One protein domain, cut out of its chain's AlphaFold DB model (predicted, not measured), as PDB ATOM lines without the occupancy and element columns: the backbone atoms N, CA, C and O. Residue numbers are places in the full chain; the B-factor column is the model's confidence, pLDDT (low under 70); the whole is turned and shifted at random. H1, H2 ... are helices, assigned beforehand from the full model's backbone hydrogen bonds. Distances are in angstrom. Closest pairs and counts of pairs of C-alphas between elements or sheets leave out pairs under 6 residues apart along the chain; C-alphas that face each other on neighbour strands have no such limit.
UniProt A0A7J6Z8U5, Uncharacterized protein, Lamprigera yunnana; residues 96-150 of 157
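AT A GLANCE: This is residues 96 to 150 of the 157 residues of an uncharacterized protein of Lamprigera yunnana (UniProt A0A7J6Z8U5). What is the shape? H2 is set across the longest helix, H1, and loop 113 to 124 folds back beside H1; from this small body residues 137 to 143 and 145 to 150, mostly H3, stick out as an arm. What builds it? The printed part has 55 residues with three named helices, H1, H2, H3 in chain order, and no named strand: all helix. It is loose, radius of gyration of the C-alphas 13.5 A, spanning 39 by 20 by 17 A.

IN THESE COORDINATES: Where is H1? H1, residues 96 to 112, 23.0 A long, begins at C-alpha 96 (184.100, 181.558, 201.925). And the others? H2 is residues 125 to 133, 12.0 A; H3, residues 139 to 149, 15.3 A, ends at C-alpha 149 (161.584, 201.680, 204.835).

HOW THE PARTS SIT: How do H1 and H2 meet? H1 touches H2 with residues 101 to 108 alone, closest at the C-alphas of Asn 104 and Tyr 127, 6.4 A; their lines are only just about perpendicular, 70.4 degrees. And H3? It is apart from H1 and H2. In H1, H2 and H3 every O i to N i+4 pair is within hydrogen-bond range.

THE WHOLE: How large? The farthest C-alphas, of Glu 120 and Phe 150, are 41.9 A apart. Any breaks or doubt? The printed part has no cut; link H1 to H2 is long. Residues 139 to 140 have pLDDT under 70.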
ATOM      1  N   LYS A  96     184.758 180.264 201.754       84.75
ATOM      2  CA  LYS A  96     184.100 181.558 201.925       84.75
ATOM      3  C   LYS A  96     185.093 182.680 201.666       84.75
ATOM      4  O   LYS A  96     184.777 183.584 200.895       84.75
ATOM      5  N   ASP A  97     186.283 182.615 202.259       87.94
ATOM      6  CA  ASP A  97     187.326 183.627 202.057       87.94
ATOM      7  C   ASP A  97     187.741 183.717 200.579       87.94
ATOM      8  O   ASP A  97     187.671 184.800 199.994       87.94
ATOM      9  N   ILE A  98     188.043 182.580 199.936       89.88
ATOM     10  CA  ILE A  98     188.429 182.548 198.512       89.88
ATOM     11  C   ILE A  98     187.324 183.104 197.618       89.88
ATOM     12  O   ILE A  98     187.590 183.963 196.776       89.88
ATOM     13  N   SER A  99     186.082 182.646 197.796       88.81
ATOM     14  CA  SER A  99     184.972 183.086 196.941       88.81
ATOM     15  C   SER A  99     184.708 184.583 197.093       88.81
ATOM     16  O   SER A  99     184.447 185.268 196.105       88.81
ATOM     17  N   THR A 100     184.812 185.106 198.319       90.50
ATOM     18  CA  THR A 100     184.598 186.534 198.598       90.50
ATOM     19  C   THR A 100     185.686 187.383 197.942       90.50
ATOM     20  O   THR A 100     185.375 188.386 197.306       90.50
ATOM     21  N   ARG A 101     186.954 186.964 198.043       92.19
ATOM     22  CA  ARG A 101     188.099 187.651 197.417       92.19
ATOM     23  C   ARG A 101     188.006 187.648 195.899       92.19
ATOM     24  O   ARG A 101     188.075 188.704 195.287       92.19
ATOM     25  N   PHE A 102     187.756 186.483 195.307       93.00
ATOM     26  CA  PHE A 102     187.616 186.353 193.859       93.00
ATOM     27  C   PHE A 102     186.463 187.206 193.310       93.00
ATOM     28  O   PHE A 102     186.615 187.901 192.310       93.00
ATOM     29  N   THR A 103     185.311 187.196 193.989       93.19
ATOM     30  CA  THR A 103     184.151 188.006 193.581       93.19
ATOM     31  C   THR A 103     184.449 189.500 193.682       93.19
ATOM     32  O   THR A 103     184.086 190.265 192.790       93.19
ATOM     33  N   ASN A 104     185.130 189.921 194.748       93.75
ATOM     34  CA  ASN A 104     185.557 191.302 194.928       93.75
ATOM     35  C   ASN A 104     186.502 191.762 193.806       93.75
ATOM     36  O   ASN A 104     186.280 192.829 193.243       93.75
ATOM     37  N   ASP A 105     187.486 190.945 193.425       94.44
ATOM     38  CA  ASP A 105     188.427 191.261 192.338       94.44
ATOM     39  C   ASP A 105     187.722 191.326 190.978       94.44
ATOM     40  O   ASP A 105     188.003 192.207 190.160       94.44
ATOM     41  N   ALA A 106     186.746 190.439 190.750       94.62
ATOM     42  CA  ALA A 106     185.913 190.468 189.553       94.62
ATOM     43  C   ALA A 106     185.085 191.761 189.465       94.62
ATOM     44  O   ALA A 106     185.019 192.368 188.397       94.62
ATOM     45  N   ILE A 107     184.497 192.224 190.576       93.50
ATOM     46  CA  ILE A 107     183.776 193.506 190.637       93.50
ATOM     47  C   ILE A 107     184.739 194.678 190.437       93.50
ATOM     48  O   ILE A 107     184.443 195.576 189.651       93.50
ATOM     49  N   ALA A 108     185.889 194.669 191.112       94.00
ATOM     50  CA  ALA A 108     186.904 195.711 190.984       94.00
ATOM     51  C   ALA A 108     187.342 195.884 189.526       94.00
ATOM     52  O   ALA A 108     187.359 196.998 189.000       94.00
ATOM     53  N   THR A 109     187.587 194.762 188.848       94.62
ATOM     54  CA  THR A 109     187.993 194.741 187.444       94.62
ATOM     55  C   THR A 109     186.844 195.165 186.525       94.62
ATOM     56  O   THR A 109     187.032 196.029 185.672       94.62
ATOM     57  N   ALA A 110     185.646 194.594 186.693       95.69
ATOM     58  CA  ALA A 110     184.528 194.800 185.769       95.69
ATOM     59  C   ALA A 110     183.826 196.158 185.930       95.69
ATOM     60  O   ALA A 110     183.440 196.766 184.935       95.69
ATOM     61  N   ALA A 111     183.633 196.627 187.165       94.62
ATOM     62  CA  ALA A 111     182.884 197.849 187.453       94.62
ATOM     63  C   ALA A 111     183.783 199.086 187.577       94.62
ATOM     64  O   ALA A 111     183.353 200.183 187.225       94.62
ATOM     65  N   PHE A 112     185.015 198.920 188.066       93.94
ATOM     66  CA  PHE A 112     185.902 200.041 188.389       93.94
ATOM     67  C   PHE A 112     187.196 200.063 187.564       93.94
ATOM     68  O   PHE A 112     187.947 201.030 187.653       93.94
ATOM     69  N   GLY A 113     187.465 199.030 186.755       93.31
ATOM     70  CA  GLY A 113     188.695 198.928 185.964       93.31
ATOM     71  C   GLY A 113     189.964 198.768 186.809       93.31
ATOM     72  O   GLY A 113     191.059 199.043 186.322       93.31
ATOM     73  N   ILE A 114     189.832 198.357 188.073       93.38
ATOM     74  CA  ILE A 114     190.952 198.204 189.004       93.38
ATOM     75  C   ILE A 114     191.467 196.768 188.908       93.38
ATOM     76  O   ILE A 114     190.723 195.822 189.154       93.38
ATOM     77  N   ASN A 115     192.746 196.612 188.569       90.88
ATOM     78  CA  ASN A 115     193.417 195.317 188.558       90.88
ATOM     79  C   ASN A 115     194.065 195.073 189.923       90.88
ATOM     80  O   ASN A 115     194.969 195.809 190.318       90.88
ATOM     81  N   LEU A 116     193.576 194.067 190.643       90.50
ATOM     82  CA  LEU A 116     194.121 193.654 191.929       90.50
ATOM     83  C   LEU A 116     193.932 192.150 192.137       90.50
ATOM     84  O   LEU A 116     193.042 191.540 191.545       90.50
ATOM     85  N   ASN A 117     194.777 191.569 192.987       92.31
ATOM     86  CA  ASN A 117     194.720 190.162 193.365       92.31
ATOM     87  C   ASN A 117     194.597 190.043 194.890       92.31
ATOM     88  O   ASN A 117     195.590 190.008 195.619       92.31
ATOM     89  N   SER A 118     193.361 189.953 195.381       92.38
ATOM     90  CA  SER A 118     193.047 189.843 196.807       92.38
ATOM     91  C   SER A 118     193.450 188.504 197.427       92.38
ATOM     92  O   SER A 118     193.390 188.376 198.654       92.38
ATOM     93  N   LEU A 119     193.824 187.497 196.624       89.38
ATOM     94  CA  LEU A 119     194.349 186.221 197.125       89.38
ATOM     95  C   LEU A 119     195.821 186.340 197.543       89.38
ATOM     96  O   LEU A 119     196.223 185.712 198.525       89.38
ATOM     97  N   GLU A 120     196.595 187.161 196.831       89.81
ATOM     98  CA  GLU A 120     197.987 187.477 197.167       89.81
ATOM     99  C   GLU A 120     198.055 188.608 198.200       89.81
ATOM    100  O   GLU A 120     198.588 188.432 199.298       89.81
ATOM    101  N   GLU A 121     197.432 189.749 197.902       91.56
ATOM    102  CA  GLU A 121     197.430 190.929 198.764       91.56
ATOM    103  C   GLU A 121     196.203 190.937 199.676       91.56
ATOM    104  O   GLU A 121     195.202 191.620 199.447       91.56
ATOM    105  N   LYS A 122     196.273 190.143 200.750       87.31
ATOM    106  CA  LYS A 122     195.095 189.842 201.578       87.31
ATOM    107  C   LYS A 122     194.441 191.040 202.275       87.31
ATOM    108  O   LYS A 122     193.262 190.937 202.625       87.31
ATOM    109  N   ASN A 123     195.182 192.129 202.468       89.88
ATOM    110  CA  ASN A 123     194.758 193.326 203.199       89.88
ATOM    111  C   ASN A 123     194.661 194.564 202.292       89.88
ATOM    112  O   ASN A 123     194.879 195.675 202.765       89.88
ATOM    113  N   ASN A 124     194.384 194.389 200.998       91.44
ATOM    114  CA  ASN A 124     194.206 195.526 200.100       91.44
ATOM    115  C   ASN A 124     192.962 196.358 200.471       91.44
ATOM    116  O   ASN A 124     191.944 195.822 200.922       91.44
ATOM    117  N   ASP A 125     193.048 197.669 200.249       91.00
ATOM    118  CA  ASP A 125     192.025 198.633 200.672       91.00
ATOM    119  C   ASP A 125     190.658 198.362 200.037       91.00
ATOM    120  O   ASP A 125     189.627 198.526 200.692       91.00
ATOM    121  N   PHE A 126     190.632 197.900 198.784       91.62
ATOM    122  CA  PHE A 126     189.387 197.631 198.064       91.62
ATOM    123  C   PHE A 126     188.619 196.461 198.699       91.62
ATOM    124  O   PHE A 126     187.429 196.575 198.990       91.62
ATOM    125  N   TYR A 127     189.310 195.357 198.991       91.81
ATOM    126  CA  TYR A 127     188.730 194.206 199.676       91.81
ATOM    127  C   TYR A 127     188.299 194.545 201.107       91.81
ATOM    128  O   TYR A 127     187.209 194.149 201.529       91.81
ATOM    129  N   MET A 128     189.115 195.299 201.853       91.38
ATOM    130  CA  MET A 128     188.768 195.726 203.214       91.38
ATOM    131  C   MET A 128     187.524 196.620 203.224       91.38
ATOM    132  O   MET A 128     186.617 196.400 204.027       91.38
ATOM    133  N   MET A 129     187.417 197.545 202.269       88.62
ATOM    134  CA  MET A 129     186.230 198.378 202.087       88.62
ATOM    135  C   MET A 129     184.989 197.543 201.737       88.62
ATOM    136  O   MET A 129     183.927 197.748 202.326       88.62
ATOM    137  N   GLY A 130     185.114 196.563 200.835       86.44
ATOM    138  CA  GLY A 130     184.029 195.635 200.498       86.44
ATOM    139  C   GLY A 130     183.565 194.800 201.698       86.44
ATOM    140  O   GLY A 130     182.362 194.619 201.922       86.44
ATOM    141  N   LYS A 131     184.505 194.335 202.525       87.75
ATOM    142  CA  LYS A 131     184.218 193.595 203.761       87.75
ATOM    143  C   LYS A 131     183.505 194.459 204.804       87.75
ATOM    144  O   LYS A 131     182.557 193.992 205.431       87.75
ATOM    145  N   ASP A 132     183.914 195.715 204.959       84.88
ATOM    146  CA  ASP A 132     183.268 196.664 205.869       84.88
ATOM    147  C   ASP A 132     181.864 197.051 205.400       84.88
ATOM    148  O   ASP A 132     180.938 197.122 206.212       84.88
ATOM    149  N   PHE A 133     181.680 197.247 204.091       81.25
ATOM    150  CA  PHE A 133     180.381 197.555 203.494       81.25
ATOM    151  C   PHE A 133     179.372 196.412 203.668       81.25
ATOM    152  O   PHE A 133     178.195 196.648 203.929       81.25
ATOM    153  N   THR A 134     179.834 195.165 203.561       79.19
ATOM    154  CA  THR A 134     178.995 193.962 203.694       79.19
ATOM    155  C   THR A 134     178.802 193.500 205.144       79.19
ATOM    156  O   THR A 134     178.067 192.542 205.402       79.19
ATOM    157  N   ASN A 135     179.407 194.182 206.121       78.75
ATOM    158  CA  ASN A 135     179.240 193.876 207.538       78.75
ATOM    159  C   ASN A 135     177.963 194.526 208.109       78.75
ATOM    160  O   ASN A 135     177.992 195.601 208.710       78.75
ATOM    161  N   PHE A 136     176.827 193.843 207.961       72.62
ATOM    162  CA  PHE A 136     175.507 194.314 208.411       72.62
ATOM    163  C   PHE A 136     175.191 194.047 209.896       72.62
ATOM    164  O   PHE A 136     174.025 193.996 210.288       72.62
ATOM    165  N   SER A 137     176.197 193.859 210.748       70.19
ATOM    166  CA  SER A 137     175.964 193.552 212.163       70.19
ATOM    167  C   SER A 137     175.542 194.786 212.993       70.19
ATOM    168  O   SER A 137     176.039 195.901 212.817       70.19
ATOM    169  N   GLY A 138     174.598 194.592 213.927       73.06
ATOM    170  CA  GLY A 138     174.223 195.572 214.961       73.06
ATOM    171  C   GLY A 138     173.387 196.777 214.493       73.06
ATOM    172  O   GLY A 138     172.522 196.667 213.623       73.06
ATOM    173  N   LEU A 139     173.637 197.954 215.093       67.12
ATOM    174  CA  LEU A 139     172.892 199.202 214.837       67.12
ATOM    175  C   LEU A 139     173.000 199.705 213.385       67.12
ATOM    176  O   LEU A 139     172.113 200.426 212.928       67.12
ATOM    177  N   ARG A 140     174.067 199.348 212.652       66.62
ATOM    178  CA  ARG A 140     174.258 199.771 211.251       66.62
ATOM    179  C   ARG A 140     173.233 199.126 210.319       66.62
ATOM    180  O   ARG A 140     172.656 199.830 209.499       66.62
ATOM    181  N   GLY A 141     172.939 197.835 210.496       71.94
ATOM    182  CA  GLY A 141     171.886 197.149 209.739       71.94
ATOM    183  C   GLY A 141     170.498 197.743 210.004       71.94
ATOM    184  O   GLY A 141     169.726 197.952 209.072       71.94
ATOM    185  N   LEU A 142     170.221 198.116 211.260       72.88
ATOM    186  CA  LEU A 142     168.956 198.741 211.659       72.88
ATOM    187  C   LEU A 142     168.794 200.152 211.071       72.88
ATOM    188  O   LEU A 142     167.705 200.513 210.631       72.88
ATOM    189  N   LYS A 143     169.889 200.927 210.991       71.50
ATOM    190  CA  LYS A 143     169.912 202.218 210.287       71.50
ATOM    191  C   LYS A 143     169.682 202.056 208.786       71.50
ATOM    192  O   LYS A 143     168.852 202.777 208.245       71.50
ATOM    193  N   ILE A 144     170.367 201.116 208.126       75.44
ATOM    194  CA  ILE A 144     170.190 200.860 206.685       75.44
ATOM    195  C   ILE A 144     168.738 200.468 206.398       75.44
ATOM    196  O   ILE A 144     168.106 201.099 205.561       75.44
ATOM    197  N   PHE A 145     168.175 199.520 207.153       74.25
ATOM    198  CA  PHE A 145     166.762 199.148 207.039       74.25
ATOM    199  C   PHE A 145     165.825 200.343 207.268       74.25
ATOM    200  O   PHE A 145     164.890 200.553 206.498       74.25
ATOM    201  N   GLY A 146     166.107 201.173 208.276       78.19
ATOM    202  CA  GLY A 146     165.357 202.400 208.535       78.19
ATOM    203  C   GLY A 146     165.350 203.361 207.342       78.19
ATOM    204  O   GLY A 146     164.287 203.864 206.978       78.19
ATOM    205  N   TYR A 147     166.504 203.591 206.701       76.44
ATOM    206  CA  TYR A 147     166.600 204.445 205.508       76.44
ATOM    207  C   TYR A 147     165.850 203.861 204.306       76.44
ATOM    208  O   TYR A 147     165.313 204.627 203.507       76.44
ATOM    209  N   THR A 148     165.765 202.534 204.186       74.25
ATOM    210  CA  THR A 148     165.031 201.882 203.093       74.25
ATOM    211  C   THR A 148     163.515 201.914 203.299       74.25
ATOM    212  O   THR A 148     162.779 202.081 202.332       74.25
ATOM    213  N   VAL A 149     163.029 201.764 204.540       81.19
ATOM    214  CA  VAL A 149     161.584 201.680 204.835       81.19
ATOM    215  C   VAL A 149     160.954 203.058 205.055       81.19
ATOM    216  O   VAL A 149     159.851 203.311 204.576       81.19
ATOM    217  N   PHE A 150     161.646 203.975 205.739       83.31
ATOM    218  CA  PHE A 150     161.135 205.317 206.042       83.31
ATOM    219  C   PHE A 150     162.210 206.399 205.830       83.31
ATOM    220  O   PHE A 150     162.665 207.030 206.792       83.31
TER     221      PHE A 150